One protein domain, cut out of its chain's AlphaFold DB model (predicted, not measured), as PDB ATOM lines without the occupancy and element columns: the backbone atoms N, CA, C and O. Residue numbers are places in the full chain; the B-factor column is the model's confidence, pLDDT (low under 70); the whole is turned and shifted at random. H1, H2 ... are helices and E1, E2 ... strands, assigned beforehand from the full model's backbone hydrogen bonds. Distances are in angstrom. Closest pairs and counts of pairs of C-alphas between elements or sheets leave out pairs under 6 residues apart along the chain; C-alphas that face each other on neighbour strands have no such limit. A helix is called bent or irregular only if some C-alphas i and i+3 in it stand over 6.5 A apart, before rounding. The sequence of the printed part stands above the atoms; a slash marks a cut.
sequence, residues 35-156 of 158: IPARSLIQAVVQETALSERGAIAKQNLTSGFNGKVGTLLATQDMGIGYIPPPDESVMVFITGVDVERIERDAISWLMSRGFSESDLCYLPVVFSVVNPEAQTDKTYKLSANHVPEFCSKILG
ATOM      1  N   ILE A  35     384.068 215.129 479.769       40.81
ATOM      2  CA  ILE A  35     385.332 215.715 480.259       40.81
ATOM      3  C   ILE A  35     386.232 216.023 479.041       40.81
ATOM      4  O   ILE A  35     386.253 215.222 478.109       40.81
ATOM      5  N   PRO A  36     387.101 217.052 479.005       45.16
ATOM      6  CA  PRO A  36     386.984 218.479 479.296       45.16
ATOM      7  C   PRO A  36     387.244 219.314 478.013       45.16
ATOM      8  O   PRO A  36     387.614 220.483 478.094       45.16
ATOM      9  N   ALA A  37     387.116 218.728 476.808       42.91
ATOM     10  CA  ALA A  37     387.344 219.465 475.557       42.91
ATOM     11  C   ALA A  37     386.444 220.703 475.513       42.91
ATOM     12  O   ALA A  37     386.906 221.796 475.222       42.91
ATOM     13  N   ARG A  38     385.195 220.552 475.964       41.75
ATOM     14  CA  ARG A  38     384.239 221.651 476.072       41.75
ATOM     15  C   ARG A  38     384.678 222.756 477.037       41.75
ATOM     16  O   ARG A  38     384.411 223.904 476.729       41.75
ATOM     17  N   SER A  39     385.361 222.467 478.152       47.97
ATOM     18  CA  SER A  39     385.815 223.511 479.090       47.97
ATOM     19  C   SER A  39     387.089 224.219 478.626       47.97
ATOM     20  O   SER A  39     387.225 225.407 478.875       47.97
ATOM     21  N   LEU A  40     387.995 223.526 477.923       49.22
ATOM     22  CA  LEU A  40     389.156 224.153 477.269       49.22
ATOM     23  C   LEU A  40     388.727 224.996 476.061       49.22
ATOM     24  O   LEU A  40     389.164 226.132 475.921       49.22
ATOM     25  N   ILE A  41     387.812 224.471 475.240       52.78
ATOM     26  CA  ILE A  41     387.192 225.182 474.117       52.78
ATOM     27  C   ILE A  41     386.417 226.399 474.639       52.78
ATOM     28  O   ILE A  41     386.632 227.495 474.150       52.78
ATOM     29  N   GLN A  42     385.592 226.263 475.682       48.81
ATOM     30  CA  GLN A  42     384.866 227.401 476.268       48.81
ATOM     31  C   GLN A  42     385.777 228.428 476.957       48.81
ATOM     32  O   GLN A  42     385.424 229.599 476.987       48.81
ATOM     33  N   ALA A  43     386.925 228.018 477.510       47.94
ATOM     34  CA  ALA A  43     387.877 228.942 478.133       47.94
ATOM     35  C   ALA A  43     388.681 229.756 477.106       47.94
ATOM     36  O   ALA A  43     389.089 230.877 477.397       47.94
ATOM     37  N   VAL A  44     388.907 229.193 475.915       50.28
ATOM     38  CA  VAL A  44     389.692 229.807 474.829       50.28
ATOM     39  C   VAL A  44     388.809 230.581 473.848       50.28
ATOM     40  O   VAL A  44     389.218 231.625 473.343       50.28
ATOM     41  N   VAL A  45     387.576 230.127 473.619       52.62
ATOM     42  CA  VAL A  45     386.587 230.812 472.780       52.62
ATOM     43  C   VAL A  45     385.988 231.980 473.571       52.62
ATOM     44  O   VAL A  45     384.837 231.959 473.998       52.62
ATOM     45  N   GLN A  46     386.773 233.040 473.768       51.03
ATOM     46  CA  GLN A  46     386.181 234.375 473.786       51.03
ATOM     47  C   GLN A  46     385.642 234.613 472.375       51.03
ATOM     48  O   GLN A  46     386.386 234.400 471.418       51.03
ATOM     49  N   GLU A  47     384.360 234.978 472.248       54.75
ATOM     50  CA  GLU A  47     383.594 235.134 470.998       54.75
ATOM     51  C   GLU A  47     384.256 236.098 469.995       54.75
ATOM     52  O   GLU A  47     383.812 237.222 469.770       54.75
ATOM     53  N   THR A  48     385.340 235.659 469.371       62.56
ATOM     54  CA  THR A  48     386.099 236.429 468.400       62.56
ATOM     55  C   THR A  48     385.993 235.689 467.084       62.56
ATOM     56  O   THR A  48     386.306 234.503 466.987       62.56
ATOM     57  N   ALA A  49     385.467 236.370 466.069       73.62
ATOM     58  CA  ALA A  49     385.302 235.775 464.755       73.62
ATOM     59  C   ALA A  49     386.671 235.483 464.126       73.62
ATOM     60  O   ALA A  49     387.625 236.243 464.301       73.62
ATOM     61  N   LEU A  50     386.744 234.402 463.345       84.12
ATOM     62  CA  LEU A  50     387.884 234.164 462.463       84.12
ATOM     63  C   LEU A  50     388.089 235.362 461.537       84.12
ATOM     64  O   LEU A  50     387.125 236.018 461.132       84.12
ATOM     65  N   SER A  51     389.338 235.594 461.137       88.56
ATOM     66  CA  SER A  51     389.607 236.500 460.026       88.56
ATOM     67  C   SER A  51     388.865 236.030 458.768       88.56
ATOM     68  O   SER A  51     388.527 234.853 458.635       88.56
ATOM     69  N   GLU A  52     388.643 236.918 457.795       90.81
ATOM     70  CA  GLU A  52     388.027 236.542 456.512       90.81
ATOM     71  C   GLU A  52     388.777 235.373 455.850       90.81
ATOM     72  O   GLU A  52     388.181 234.394 455.395       90.81
ATOM     73  N   ARG A  53     390.113 235.427 455.888       90.38
ATOM     74  CA  ARG A  53     390.982 234.362 455.386       90.38
ATOM     75  C   ARG A  53     390.805 233.061 456.174       90.38
ATOM     76  O   ARG A  53     390.706 232.000 455.558       90.38
ATOM     77  N   GLY A  54     390.730 233.133 457.502       90.50
ATOM     78  CA  GLY A  54     390.473 231.987 458.374       90.50
ATOM     79  C   GLY A  54     389.093 231.364 458.146       90.50
ATOM     80  O   GLY A  54     388.964 230.142 458.095       90.50
ATOM     81  N   ALA A  55     388.064 232.182 457.923       89.25
ATOM     82  CA  ALA A  55     386.718 231.724 457.597       89.25
ATOM     83  C   ALA A  55     386.683 230.978 456.252       89.25
ATOM     84  O   ALA A  55     386.111 229.888 456.172       89.25
ATOM     85  N   ILE A  56     387.359 231.506 455.225       92.38
ATOM     86  CA  ILE A  56     387.510 230.840 453.920       92.38
ATOM     87  C   ILE A  56     388.300 229.533 454.066       92.38
ATOM     88  O   ILE A  56     387.898 228.505 453.517       92.38
ATOM     89  N   ALA A  57     389.399 229.532 454.828       92.31
ATOM     90  CA  ALA A  57     390.184 228.326 455.097       92.31
ATOM     91  C   ALA A  57     389.330 227.241 455.777       92.31
ATOM     92  O   ALA A  57     389.307 226.097 455.314       92.31
ATOM     93  N   LYS A  58     388.554 227.609 456.807       89.81
ATOM     94  CA  LYS A  58     387.600 226.717 457.485       89.81
ATOM     95  C   LYS A  58     386.556 226.168 456.515       89.81
ATOM     96  O   LYS A  58     386.307 224.962 456.502       89.81
ATOM     97  N   GLN A  59     385.955 227.024 455.690       90.19
ATOM     98  CA  GLN A  59     384.951 226.607 454.713       90.19
ATOM     99  C   GLN A  59     385.539 225.623 453.698       90.19
ATOM    100  O   GLN A  59     384.954 224.570 453.455       90.19
ATOM    101  N   ASN A  60     386.722 225.911 453.155       91.12
ATOM    102  CA  ASN A  60     387.394 225.030 452.204       91.12
ATOM    103  C   ASN A  60     387.708 223.666 452.827       91.12
ATOM    104  O   ASN A  60     387.452 222.637 452.201       91.12
ATOM    105  N   LEU A  61     388.193 223.650 454.072       89.12
ATOM    106  CA  LEU A  61     388.519 222.420 454.794       89.12
ATOM    107  C   LEU A  61     387.298 221.563 455.125       89.12
ATOM    108  O   LEU A  61     387.403 220.340 455.135       89.12
ATOM    109  N   THR A  62     386.152 222.186 455.397       87.75
ATOM    110  CA  THR A  62     384.969 221.484 455.922       87.75
ATOM    111  C   THR A  62     383.849 221.290 454.901       87.75
ATOM    112  O   THR A  62     382.918 220.525 455.160       87.75
ATOM    113  N   SER A  63     383.956 221.905 453.716       86.81
ATOM    114  CA  SER A  63     382.958 221.837 452.635       86.81
ATOM    115  C   SER A  63     382.558 220.407 452.253       86.81
ATOM    116  O   SER A  63     381.394 220.148 451.961       86.81
ATOM    117  N   GLY A  64     383.495 219.456 452.321       82.38
ATOM    118  CA  GLY A  64     383.248 218.046 452.013       82.38
ATOM    119  C   GLY A  64     382.500 217.256 453.095       82.38
ATOM    120  O   GLY A  64     382.076 216.133 452.830       82.38
ATOM    121  N   PHE A  65     382.327 217.802 454.304       83.50
ATOM    122  CA  PHE A  65     381.752 217.060 455.432       83.50
ATOM    123  C   PHE A  65     380.280 217.370 455.705       83.50
ATOM    124  O   PHE A  65     379.661 216.657 456.492       83.50
ATOM    125  N   ASN A  66     379.689 218.383 455.060       83.69
ATOM    126  CA  ASN A  66     378.272 218.745 455.223       83.69
ATOM    127  C   ASN A  66     377.836 218.838 456.702       83.69
ATOM    128  O   ASN A  66     376.818 218.267 457.098       83.69
ATOM    129  N   GLY A  67     378.645 219.501 457.535       75.88
ATOM    130  CA  GLY A  67     378.373 219.657 458.970       75.88
ATOM    131  C   GLY A  67     378.552 218.383 459.803       75.88
ATOM    132  O   GLY A  67     378.037 218.308 460.916       75.88
ATOM    133  N   LYS A  68     379.252 217.369 459.285       79.75
ATOM    134  CA  LYS A  68     379.608 216.142 460.014       79.75
ATOM    135  C   LYS A  68     381.073 216.160 460.442       79.75
ATOM    136  O   LYS A  68     381.878 216.939 459.939       79.75
ATOM    137  N   VAL A  69     381.409 215.259 461.363       81.88
ATOM    138  CA  VAL A  69     382.802 214.958 461.717       81.88
ATOM    139  C   VAL A  69     383.534 214.438 460.481       81.88
ATOM    140  O   VAL A  69     382.976 213.653 459.712       81.88
ATOM    141  N   GLY A  70     384.786 214.856 460.310       81.25
ATOM    142  CA  GLY A  70     385.600 214.462 459.165       81.25
ATOM    143  C   GLY A  70     387.086 214.398 459.480       81.25
ATOM    144  O   GLY A  70     387.581 215.129 460.338       81.25
ATOM    145  N   THR A  71     387.799 213.525 458.769       89.31
ATOM    146  CA  THR A  71     389.263 213.444 458.816       89.31
ATOM    147  C   THR A  71     389.853 214.396 457.783       89.31
ATOM    148  O   THR A  71     389.586 214.270 456.591       89.31
ATOM    149  N   LEU A  72     390.671 215.332 458.249       89.94
ATOM    150  CA  LEU A  72     391.361 216.337 457.443       89.94
ATOM    151  C   LEU A  72     392.747 215.866 456.984       89.94
ATOM    152  O   LEU A  72     393.169 216.153 455.864       89.94
ATOM    153  N   LEU A  73     393.450 215.137 457.850       92.12
ATOM    154  CA  LEU A  73     394.766 214.571 457.579       92.12
ATOM    155  C   LEU A  73     394.944 213.280 458.378       92.12
ATOM    156  O   LEU A  73     394.503 213.187 459.518       92.12
ATOM    157  N   ALA A  74     395.633 212.304 457.795       91.44
ATOM    158  CA  ALA A  74     396.112 211.130 458.508       91.44
ATOM    159  C   ALA A  74     397.541 210.824 458.056       91.44
ATOM    160  O   ALA A  74     397.818 210.723 456.860       91.44
ATOM    161  N   THR A  75     398.439 210.690 459.020       91.62
ATOM    162  CA  THR A  75     399.837 210.298 458.834       91.62
ATOM    163  C   THR A  75     400.154 209.139 459.781       91.62
ATOM    164  O   THR A  75     399.277 208.662 460.500       91.62
ATOM    165  N   GLN A  76     401.400 208.668 459.781       88.12
ATOM    166  CA  GLN A  76     401.846 207.658 460.741       88.12
ATOM    167  C   GLN A  76     401.857 208.190 462.187       88.12
ATOM    168  O   GLN A  76     401.529 207.455 463.117       88.12
ATOM    169  N   ASP A  77     402.194 209.470 462.359       88.06
ATOM    170  CA  ASP A  77     402.495 210.055 463.669       88.06
ATOM    171  C   ASP A  77     401.365 210.955 464.200       88.06
ATOM    172  O   ASP A  77     401.352 211.302 465.382       88.06
ATOM    173  N   MET A  78     400.402 211.321 463.345       92.06
ATOM    174  CA  MET A  78     399.232 212.109 463.734       92.06
ATOM    175  C   MET A  78     398.013 211.941 462.830       92.06
ATOM    176  O   MET A  78     398.134 211.641 461.637       92.06
ATOM    177  N   GLY A  79     396.842 212.266 463.375       91.38
ATOM    178  CA  GLY A  79     395.615 212.531 462.624       91.38
ATOM    179  C   GLY A  79     395.049 213.912 462.945       91.38
ATOM    180  O   GLY A  79     395.104 214.345 464.087       91.38
ATOM    181  N   ILE A  80     394.472 214.592 461.955       92.88
ATOM    182  CA  ILE A  80     393.758 215.861 462.137       92.88
ATOM    183  C   ILE A  80     392.298 215.641 461.754       92.88
ATOM    184  O   ILE A  80     392.010 215.128 460.670       92.88
ATOM    185  N   GLY A  81     391.376 216.027 462.630       89.31
ATOM    186  CA  GLY A  81     389.936 215.922 462.425       89.31
ATOM    187  C   GLY A  81     389.215 217.238 462.688       89.31
ATOM    188  O   GLY A  81     389.691 218.075 463.446       89.31
ATOM    189  N   TYR A  82     388.053 217.411 462.065       87.25
ATOM    190  CA  TYR A  82     387.140 218.519 462.341       87.25
ATOM    191  C   TYR A  82     385.928 218.026 463.126       87.25
ATOM    192  O   TYR A  82     385.324 217.007 462.767       87.25
ATOM    193  N   ILE A  83     385.551 218.776 464.161       83.62
ATOM    194  CA  ILE A  83     384.289 218.610 464.876       83.62
ATOM    195  C   ILE A  83     383.360 219.754 464.473       83.62
ATOM    196  O   ILE A  83     383.747 220.913 464.616       83.62
ATOM    197  N   PRO A  84     382.139 219.463 464.000       78.56
ATOM    198  CA  PRO A  84     381.160 220.494 463.692       78.56
ATOM    199  C   PRO A  84     380.607 221.168 464.964       78.56
ATOM    200  O   PRO A  84     380.863 220.713 466.084       78.56
ATOM    201  N   PRO A  85     379.800 222.234 464.814       75.81
ATOM    202  CA  PRO A  85     379.042 222.813 465.919       75.81
ATOM    203  C   PRO A  85     378.264 221.754 466.730       75.81
ATOM    204  O   PRO A  85     377.775 220.777 466.151       75.81
ATOM    205  N   PRO A  86     378.108 221.934 468.057       66.81
ATOM    206  CA  PRO A  86     378.378 223.156 468.826       66.81
ATOM    207  C   PRO A  86     379.817 223.305 469.343       66.81
ATOM    208  O   PRO A  86     380.145 224.369 469.852       66.81
ATOM    209  N   ASP A  87     380.653 222.270 469.243       70.06
ATOM    210  CA  ASP A  87     382.027 222.319 469.765       70.06
ATOM    211  C   ASP A  87     383.008 222.985 468.788       70.06
ATOM    212  O   ASP A  87     384.079 223.396 469.218       70.06
ATOM    213  N   GLU A  88     382.655 223.034 467.495       79.19
ATOM    214  CA  GLU A  88     383.385 223.661 466.378       79.19
ATOM    215  C   GLU A  88     384.901 223.822 466.606       79.19
ATOM    216  O   GLU A  88     385.395 224.883 466.979       79.19
ATOM    217  N   SER A  89     385.653 222.747 466.372       82.81
ATOM    218  CA  SER A  89     387.094 222.702 466.651       82.81
ATOM    219  C   SER A  89     387.843 221.788 465.689       82.81
ATOM    220  O   SER A  89     387.259 220.952 464.988       82.81
ATOM    221  N   VAL A  90     389.164 221.950 465.659       88.69
ATOM    222  CA  VAL A  90     390.076 221.045 464.956       88.69
ATOM    223  C   VAL A  90     390.795 220.203 466.001       88.69
ATOM    224  O   VAL A  90     391.513 220.739 466.833       88.69
ATOM    225  N   MET A  91     390.628 218.884 465.973       88.88
ATOM    226  CA  MET A  91     391.384 217.983 466.846       88.88
ATOM    227  C   MET A  91     392.627 217.462 466.136       88.88
ATOM    228  O   MET A  91     392.540 216.997 465.000       88.88
ATOM    229  N   VAL A  92     393.756 217.452 466.834       89.38
ATOM    230  CA  VAL A  92     394.990 216.790 466.415       89.38
ATOM    231  C   VAL A  92     395.257 215.627 467.361       89.38
ATOM    232  O   VAL A  92     395.514 215.820 468.543       89.38
ATOM    233  N   PHE A  93     395.209 214.409 466.843       86.56
ATOM    234  CA  PHE A  93     395.544 213.193 467.572       86.56
ATOM    235  C   PHE A  93     397.013 212.862 467.346       86.56
ATOM    236  O   PHE A  93     397.402 212.591 466.212       86.56
ATOM    237  N   ILE A  94     397.811 212.859 468.408       85.50
ATOM    238  CA  ILE A  94     399.245 212.569 468.355       85.50
ATOM    239  C   ILE A  94     399.463 211.093 468.695       85.50
ATOM    240  O   ILE A  94     399.220 210.659 469.825       85.50
ATOM    241  N   THR A  95     399.900 210.319 467.701       85.44
ATOM    242  CA  THR A  95     400.188 208.880 467.816       85.44
ATOM    243  C   THR A  95     401.685 208.574 467.831       85.44
ATOM    244  O   THR A  95     402.070 207.482 468.242       85.44
ATOM    245  N   GLY A  96     402.539 209.504 467.402       84.00
ATOM    246  CA  GLY A  96     403.993 209.378 467.504       84.00
ATOM    247  C   GLY A  96     404.538 209.756 468.887       84.00
ATOM    248  O   GLY A  96     403.817 210.271 469.737       84.00
ATOM    249  N   VAL A  97     405.827 209.479 469.101       83.62
ATOM    250  CA  VAL A  97     406.530 209.745 470.374       83.62
ATOM    251  C   VAL A  97     407.133 211.151 470.457       83.62
ATOM    252  O   VAL A  97     407.248 211.702 471.543       83.62
ATOM    253  N   ASP A  98     407.486 211.750 469.319       87.12
ATOM    254  CA  ASP A  98     408.054 213.103 469.244       87.12
ATOM    255  C   ASP A  98     406.934 214.154 469.163       87.12
ATOM    256  O   ASP A  98     406.601 214.656 468.085       87.12
ATOM    257  N   VAL A  99     406.296 214.409 470.308       84.31
ATOM    258  CA  VAL A  99     405.086 215.240 470.439       84.31
ATOM    259  C   VAL A  99     405.313 216.663 469.915       84.31
ATOM    260  O   VAL A  99     404.560 217.111 469.057       84.31
ATOM    261  N   GLU A 100     406.378 217.350 470.331       84.81
ATOM    262  CA  GLU A 100     406.708 218.716 469.898       84.81
ATOM    263  C   GLU A 100     406.869 218.838 468.385       84.81
ATOM    264  O   GLU A 100     406.384 219.793 467.772       84.81
ATOM    265  N   ARG A 101     407.586 217.896 467.759       90.62
ATOM    266  CA  ARG A 101     407.733 217.898 466.302       90.62
ATOM    267  C   ARG A 101     406.372 217.737 465.637       90.62
ATOM    268  O   ARG A 101     406.073 218.472 464.702       90.62
ATOM    269  N   ILE A 102     405.550 216.821 466.141       90.81
ATOM    270  CA  ILE A 102     404.220 216.551 465.593       90.81
ATOM    271  C   ILE A 102     403.295 217.767 465.751       90.81
ATOM    272  O   ILE A 102     402.560 218.095 464.822       90.81
ATOM    273  N   GLU A 103     403.357 218.478 466.878       89.69
ATOM    274  CA  GLU A 103     402.616 219.727 467.073       89.69
ATOM    275  C   GLU A 103     403.029 220.796 466.064       89.69
ATOM    276  O   GLU A 103     402.168 221.383 465.403       89.69
ATOM    277  N   ARG A 104     404.339 221.009 465.877       91.69
ATOM    278  CA  ARG A 104     404.856 221.947 464.867       91.69
ATOM    279  C   ARG A 104     404.399 221.574 463.461       91.69
ATOM    280  O   ARG A 104     403.981 222.454 462.707       91.69
ATOM    281  N   ASP A 105     404.425 220.289 463.121       95.00
ATOM    282  CA  ASP A 105     403.982 219.796 461.816       95.00
ATOM    283  C   ASP A 105     402.474 220.016 461.612       95.00
ATOM    284  O   ASP A 105     402.049 220.456 460.541       95.00
ATOM    285  N   ALA A 106     401.654 219.772 462.639       94.19
ATOM    286  CA  ALA A 106     400.214 220.011 462.594       94.19
ATOM    287  C   ALA A 106     399.880 221.504 462.443       94.19
ATOM    288  O   ALA A 106     399.060 221.869 461.597       94.19
ATOM    289  N   ILE A 107     400.544 222.373 463.215       94.25
ATOM    290  CA  ILE A 107     400.395 223.834 463.121       94.25
ATOM    291  C   ILE A 107     400.808 224.302 461.726       94.25
ATOM    292  O   ILE A 107     400.035 224.980 461.051       94.25
ATOM    293  N   SER A 108     401.982 223.880 461.246       95.94
ATOM    294  CA  SER A 108     402.465 224.228 459.908       95.94
ATOM    295  C   SER A 108     401.500 223.759 458.820       95.94
ATOM    296  O   SER A 108     401.273 224.476 457.841       95.94
ATOM    297  N   TRP A 109     400.911 222.571 458.970       96.25
ATOM    298  CA  TRP A 109     399.911 222.074 458.034       96.25
ATOM    299  C   TRP A 109     398.667 222.962 458.032       96.25
ATOM    300  O   TRP A 109     398.227 223.366 456.957       96.25
ATOM    301  N   LEU A 110     398.133 223.333 459.198       95.12
ATOM    302  CA  LEU A 110     396.967 224.217 459.301       95.12
ATOM    303  C   LEU A 110     397.257 225.609 458.726       95.12
ATOM    304  O   LEU A 110     396.466 226.126 457.935       95.12
ATOM    305  N   MET A 111     398.425 226.178 459.014       94.69
ATOM    306  CA  MET A 111     398.842 227.460 458.440       94.69
ATOM    307  C   MET A 111     398.973 227.392 456.913       94.69
ATOM    308  O   MET A 111     398.558 228.313 456.208       94.69
ATOM    309  N   SER A 112     399.433 226.259 456.368       95.50
ATOM    310  CA  SER A 112     399.464 226.035 454.913       95.50
ATOM    311  C   SER A 112     398.069 225.998 454.267       95.50
ATOM    312  O   SER A 112     397.944 226.207 453.060       95.50
ATOM    313  N   ARG A 113     397.002 225.781 455.054       94.81
ATOM    314  CA  ARG A 113     395.598 225.877 454.607       94.81
ATOM    315  C   ARG A 113     395.041 227.294 454.642       94.81
ATOM    316  O   ARG A 113     393.937 227.516 454.153       94.81
ATOM    317  N   GLY A 114     395.816 228.246 455.150       93.94
ATOM    318  CA  GLY A 114     395.481 229.661 455.146       93.94
ATOM    319  C   GLY A 114     395.111 230.235 456.507       93.94
ATOM    320  O   GLY A 114     394.837 231.430 456.547       93.94
ATOM    321  N   PHE A 115     395.138 229.446 457.584       93.19
ATOM    322  CA  PHE A 115     394.955 229.960 458.941       93.19
ATOM    323  C   PHE A 115     396.171 230.771 459.409       93.19
ATOM    324  O   PHE A 115     397.317 230.393 459.164       93.19
ATOM    325  N   SER A 116     395.918 231.872 460.110       92.12
ATOM    326  CA  SER A 116     396.913 232.566 460.935       92.12
ATOM    327  C   SER A 116     396.962 231.980 462.350       92.12
ATOM    328  O   SER A 116     396.050 231.261 462.746       92.12
ATOM    329  N   GLU A 117     397.984 232.319 463.140       89.69
ATOM    330  CA  GLU A 117     398.056 231.922 464.558       89.69
ATOM    331  C   GLU A 117     396.807 232.356 465.337       89.69
ATOM    332  O   GLU A 117     396.218 231.553 466.055       89.69
ATOM    333  N   SER A 118     396.330 233.586 465.123       87.19
ATOM    334  CA  SER A 118     395.097 234.083 465.740       87.19
ATOM    335  C   SER A 118     393.872 233.255 465.340       87.19
ATOM    336  O   SER A 118     393.056 232.924 466.196       87.19
ATOM    337  N   ASP A 119     393.766 232.850 464.070       89.31
ATOM    338  CA  ASP A 119     392.667 231.982 463.630       89.31
ATOM    339  C   ASP A 119     392.708 230.607 464.315       89.31
ATOM    340  O   ASP A 119     391.655 230.067 464.635       89.31
ATOM    341  N   LEU A 120     393.897 230.045 464.570       89.25
ATOM    342  CA  LEU A 120     394.051 228.764 465.279       89.25
ATOM    343  C   LEU A 120     393.666 228.850 466.763       89.25
ATOM    344  O   LEU A 120     393.321 227.834 467.367       89.25
ATOM    345  N   CYS A 121     393.711 230.049 467.345       83.50
ATOM    346  CA  CYS A 121     393.238 230.286 468.704       83.50
ATOM    347  C   CYS A 121     391.719 230.494 468.766       83.50
ATOM    348  O   CYS A 121     391.101 230.088 469.744       83.50
ATOM    349  N   TYR A 122     391.105 231.069 467.724       79.88
ATOM    350  CA  TYR A 122     389.655 231.314 467.672       79.88
ATOM    351  C   TYR A 122     388.836 230.162 467.070       79.88
ATOM    352  O   TYR A 122     387.669 229.994 467.412       79.88
ATOM    353  N   LEU A 123     389.439 229.334 466.213       83.62
ATOM    354  CA  LEU A 123     388.967 227.989 465.881       83.62
ATOM    355  C   LEU A 123     389.872 227.013 466.634       83.62
ATOM    356  O   LEU A 123     390.881 226.585 466.066       83.62
ATOM    357  N   PRO A 124     389.567 226.697 467.905       73.62
ATOM    358  CA  PRO A 124     390.529 226.064 468.788       73.62
ATOM    359  C   PRO A 124     391.024 224.751 468.188       73.62
ATOM    360  O   PRO A 124     390.255 223.814 467.936       73.62
ATOM    361  N   VAL A 125     392.334 224.707 467.961       85.38
ATOM    362  CA  VAL A 125     393.054 223.480 467.646       85.38
ATOM    363  C   VAL A 125     393.354 222.780 468.961       85.38
ATOM    364  O   VAL A 125     394.092 223.307 469.788       85.38
ATOM    365  N   VAL A 126     392.773 221.605 469.167       83.75
ATOM    366  CA  VAL A 126     392.961 220.812 470.382       83.75
ATOM    367  C   VAL A 126     393.879 219.643 470.070       83.75
ATOM    368  O   VAL A 126     393.531 218.765 469.282       83.75
ATOM    369  N   PHE A 127     395.038 219.608 470.706       84.00
ATOM    370  CA  PHE A 127     395.960 218.485 470.655       84.00
ATOM    371  C   PHE A 127     395.564 217.442 471.686       84.00
ATOM    372  O   PHE A 127     395.255 217.785 472.821       84.00
ATOM    373  N   SER A 128     395.566 216.175 471.286       82.25
ATOM    374  CA  SER A 128     395.254 215.027 472.128       82.25
ATOM    375  C   SER A 128     396.320 213.956 471.932       82.25
ATOM    376  O   SER A 128     396.428 213.353 470.861       82.25
ATOM    377  N   VAL A 129     397.137 213.725 472.961       79.50
ATOM    378  CA  VAL A 129     398.187 212.700 472.919       79.50
ATOM    379  C   VAL A 129     397.561 211.351 473.230       79.50
ATOM    380  O   VAL A 129     397.139 211.098 474.354       79.50
ATOM    381  N   VAL A 130     397.504 210.464 472.237       76.19
ATOM    382  CA  VAL A 130     396.874 209.138 472.372       76.19
ATOM    383  C   VAL A 130     397.889 208.001 472.481       76.19
ATOM    384  O   VAL A 130     397.505 206.879 472.798       76.19
ATOM    385  N   ASN A 131     399.176 208.272 472.238       72.12
ATOM    386  CA  ASN A 131     400.248 207.299 472.427       72.12
ATOM    387  C   ASN A 131     400.616 207.175 473.925       72.12
ATOM    388  O   ASN A 131     401.099 208.149 474.504       72.12
ATOM    389  N   PRO A 132     400.451 205.993 474.554       68.81
ATOM    390  CA  PRO A 132     400.800 205.790 475.960       68.81
ATOM    391  C   PRO A 132     402.289 205.993 476.266       68.81
ATOM    392  O   PRO A 132     402.621 206.479 477.341       68.81
ATOM    393  N   GLU A 133     403.186 205.663 475.334       69.94
ATOM    394  CA  GLU A 133     404.632 205.859 475.504       69.94
ATOM    395  C   GLU A 133     404.967 207.354 475.569       69.94
ATOM    396  O   GLU A 133     405.709 207.787 476.450       69.94
ATOM    397  N   ALA A 134     404.326 208.159 474.716       66.00
ATOM    398  CA  ALA A 134     404.454 209.615 474.737       66.00
ATOM    399  C   ALA A 134     403.883 210.235 476.027       66.00
ATOM    400  O   ALA A 134     404.434 211.199 476.547       66.00
ATOM    401  N   GLN A 135     402.814 209.657 476.592       63.88
ATOM    402  CA  GLN A 135     402.235 210.111 477.866       63.88
ATOM    403  C   GLN A 135     403.118 209.795 479.085       63.88
ATOM    404  O   GLN A 135     402.970 210.426 480.131       63.88
ATOM    405  N   THR A 136     404.016 208.808 478.986       57.53
ATOM    406  CA  THR A 136     404.937 208.447 480.080       57.53
ATOM    407  C   THR A 136     406.200 209.299 480.126       57.53
ATOM    408  O   THR A 136     406.931 209.250 481.123       57.53
ATOM    409  N   ASP A 137     406.449 210.099 479.088       57.38
ATOM    410  CA  ASP A 137     407.549 211.047 479.077       57.38
ATOM    411  C   ASP A 137     407.251 212.208 480.042       57.38
ATOM    412  O   ASP A 137     406.515 213.147 479.741       57.38
ATOM    413  N   LYS A 138     407.844 212.141 481.240       49.97
ATOM    414  CA  LYS A 138     407.691 213.144 482.311       49.97
ATOM    415  C   LYS A 138     408.202 214.536 481.930       49.97
ATOM    416  O   LYS A 138     407.977 215.485 482.684       49.97
ATOM    417  N   THR A 139     408.921 214.655 480.816       48.00
ATOM    418  CA  THR A 139     409.390 215.937 480.286       48.00
ATOM    419  C   THR A 139     408.237 216.740 479.678       48.00
ATOM    420  O   THR A 139     408.265 217.969 479.717       48.00
ATOM    421  N   TYR A 140     407.172 216.066 479.228       51.16
ATOM    422  CA  TYR A 140     405.963 216.705 478.723       51.16
ATOM    423  C   TYR A 140     404.959 216.958 479.847       51.16
ATOM    424  O   TYR A 140     404.312 216.055 480.370       51.16
ATOM    425  N   LYS A 141     404.807 218.236 480.203       47.97
ATOM    426  CA  LYS A 141     403.798 218.734 481.157       47.97
ATOM    427  C   LYS A 141     402.473 219.113 480.485       47.97
ATOM    428  O   LYS A 141     401.722 219.916 481.034       47.97
ATOM    429  N   LEU A 142     402.190 218.602 479.291       49.41
ATOM    430  CA  LEU A 142     400.948 218.929 478.599       49.41
ATOM    431  C   LEU A 142     399.827 218.055 479.163       49.41
ATOM    432  O   LEU A 142     399.956 216.834 479.268       49.41
ATOM    433  N   SER A 143     398.730 218.688 479.585       51.72
ATOM    434  CA  SER A 143     397.503 217.968 479.911       51.72
ATOM    435  C   SER A 143     397.080 217.141 478.700       51.72
ATOM    436  O   SER A 143     397.267 217.575 477.571       51.72
ATOM    437  N   ALA A 144     396.470 215.972 478.926       54.44
ATOM    438  CA  ALA A 144     396.073 215.033 477.869       54.44
ATOM    439  C   ALA A 144     395.322 215.672 476.680       54.44
ATOM    440  O   ALA A 144     395.346 215.109 475.588       54.44
ATOM    441  N   ASN A 145     394.686 216.833 476.897       65.44
ATOM    442  CA  ASN A 145     394.276 217.750 475.842       65.44
ATOM    443  C   ASN A 145     394.803 219.174 476.108       65.44
ATOM    444  O   ASN A 145     394.667 219.656 477.238       65.44
ATOM    445  N   HIS A 146     395.329 219.863 475.092       72.50
ATOM    446  CA  HIS A 146     395.773 221.267 475.175       72.50
ATOM    447  C   HIS A 146     395.574 222.023 473.851       72.50
ATOM    448  O   HIS A 146     395.236 221.429 472.830       72.50
ATOM    449  N   VAL A 147     395.762 223.343 473.877       78.19
ATOM    450  CA  VAL A 147     395.776 224.228 472.695       78.19
ATOM    451  C   VAL A 147     397.213 224.671 472.395       78.19
ATOM    452  O   VAL A 147     398.036 224.599 473.309       78.19
ATOM    453  N   PRO A 148     397.543 225.143 471.174       82.69
ATOM    454  CA  PRO A 148     398.885 225.638 470.884       82.69
ATOM    455  C   PRO A 148     399.385 226.629 471.942       82.69
ATOM    456  O   PRO A 148     398.652 227.535 472.342       82.69
ATOM    457  N   GLU A 149     400.645 226.496 472.364       78.31
ATOM    458  CA  GLU A 149     401.213 227.299 473.459       78.31
ATOM    459  C   GLU A 149     401.091 228.809 473.204       78.31
ATOM    460  O   GLU A 149     400.756 229.573 474.111       78.31
ATOM    461  N   PHE A 150     401.266 229.249 471.952       81.38
ATOM    462  CA  PHE A 150     401.142 230.659 471.568       81.38
ATOM    463  C   PHE A 150     399.738 231.241 471.801       81.38
ATOM    464  O   PHE A 150     399.603 232.459 471.923       81.38
ATOM    465  N   CYS A 151     398.699 230.407 471.917       78.69
ATOM    466  CA  CYS A 151     397.349 230.889 472.187       78.69
ATOM    467  C   CYS A 151     397.197 231.471 473.592       78.69
ATOM    468  O   CYS A 151     396.413 232.396 473.758       78.69
ATOM    469  N   SER A 152     397.984 231.028 474.579       69.88
ATOM    470  CA  SER A 152     397.987 231.641 475.920       69.88
ATOM    471  C   SER A 152     398.299 233.145 475.867       69.88
ATOM    472  O   SER A 152     397.574 233.956 476.444       69.88
ATOM    473  N   LYS A 153     399.305 233.525 475.065       67.94
ATOM    474  CA  LYS A 153     399.722 234.917 474.834       67.94
ATOM    475  C   LYS A 153     398.676 235.727 474.072       67.94
ATOM    476  O   LYS A 153     398.441 236.884 474.400       67.94
ATOM    477  N   ILE A 154     398.063 235.133 473.048       67.50
ATOM    478  CA  ILE A 154     397.067 235.809 472.198       67.50
ATOM    479  C   ILE A 154     395.750 236.034 472.953       67.50
ATOM    480  O   ILE A 154     395.088 237.046 472.746       67.50
ATOM    481  N   LEU A 155     395.381 235.111 473.842       63.28
ATOM    482  CA  LEU A 155     394.120 235.145 474.587       63.28
ATOM    483  C   LEU A 155     394.230 235.875 475.934       63.28
ATOM    484  O   LEU A 155     393.224 236.026 476.624       63.28
ATOM    485  N   GLY A 156     395.430 236.331 476.309       55.94
ATOM    486  CA  GLY A 156     395.663 237.077 477.547       55.94
ATOM    487  C   GLY A 156     395.440 236.250 478.815       55.94
ATOM    488  O   GLY A 156     394.976 236.790 479.816       55.94
TER     489      GLY A 156
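AT A GLANCE: This is residues 35 to 156 of the 158 residues of an uncharacterized protein of Candidatus Colwellbacteria bacterium RBG_13_48_8 (UniProt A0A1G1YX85). A twisted sheet of four strands has two long helices, H2 and H3, over one face and the short H1 over part of the other, near the E4 edge. Two short helices, H4 and H6, pack together beyond the start of E4; H5 follows the other end of E4, and the unnamed residues 137 to 149 run back from H5 to H6, pairing briefly with E4. The printed part has 122 residues, with six named helices and four named strands in the order H1 H2 E1 E2 E3 H3 H4 E4 H5 H6; the sheet, E1 E2 E3 E4, is mixed, and the class is mixed, helices and strands. The whole is compact, with a radius of gyration of the C-alphas of 13.8 A and spans of 39 by 32 by 27 A.

IN THESE COORDINATES: H1, residues 37 to 44, begins with C-alpha 37 at (387.344, 219.465, 475.557). H2, residues 52 to 65, is 20.5 A long and irregular: C-alphas 61 and 64 are 7.4 A apart. E1 is residues 70 to 74, 11.0 A; E2 residues 78 to 83, 16.3 A; E3 residues 89 to 94, 15.9 A. H3, residues 99 to 112, is 19.7 A long. H4 is residues 117 to 122, E4 residues 125 to 129, 13.1 A, and H5 residues 132 to 136. H6, residues 150 to 155, ends with C-alpha 155 at (394.120, 235.145, 474.587).

HOW THE PARTS SIT: The sheet is only just strongly twisted, its C-alphas up to 4.2 A off the best plane. E1, E2 and E3 form a meander, each strand the antiparallel neighbour of the one before, in two hairpins; N 72 and O 80 are 2.8 A apart, N 81 and O 91 2.8 A. E3 and E4 are parallel, N 126 and O 90 2.8 A apart; with H3 and H4 between them they make a strand-helix-strand unit with a right-handed crossover. H3 is on the sheet at a height of 9.4 A, slantwise to E3 at 35 degrees on the local plane. H2, on the same face, runs across E2 at 79 degrees on the local plane. H1 is on the opposite face, only just over E4, with 3 C-alphas. H4 only grazes the sheet and touches H6, closest at the C-alphas of Cys 121 and Cys 151, 5.4 A. Every O i to N i+4 pair is within hydrogen-bond range in H1, H3, H4, H5 and H6; in H2, 8 of 10 are.

THE WHOLE: The C-alphas farthest apart, of Glu 52 and Thr 136, are 40.4 A apart. The printed part has no cut, and the link from H5 to H6 is long. The mean pLDDT of the printed part is 77.8; residues 35 to 48, 86, 132 to 145 and 152 to 156 are under 70.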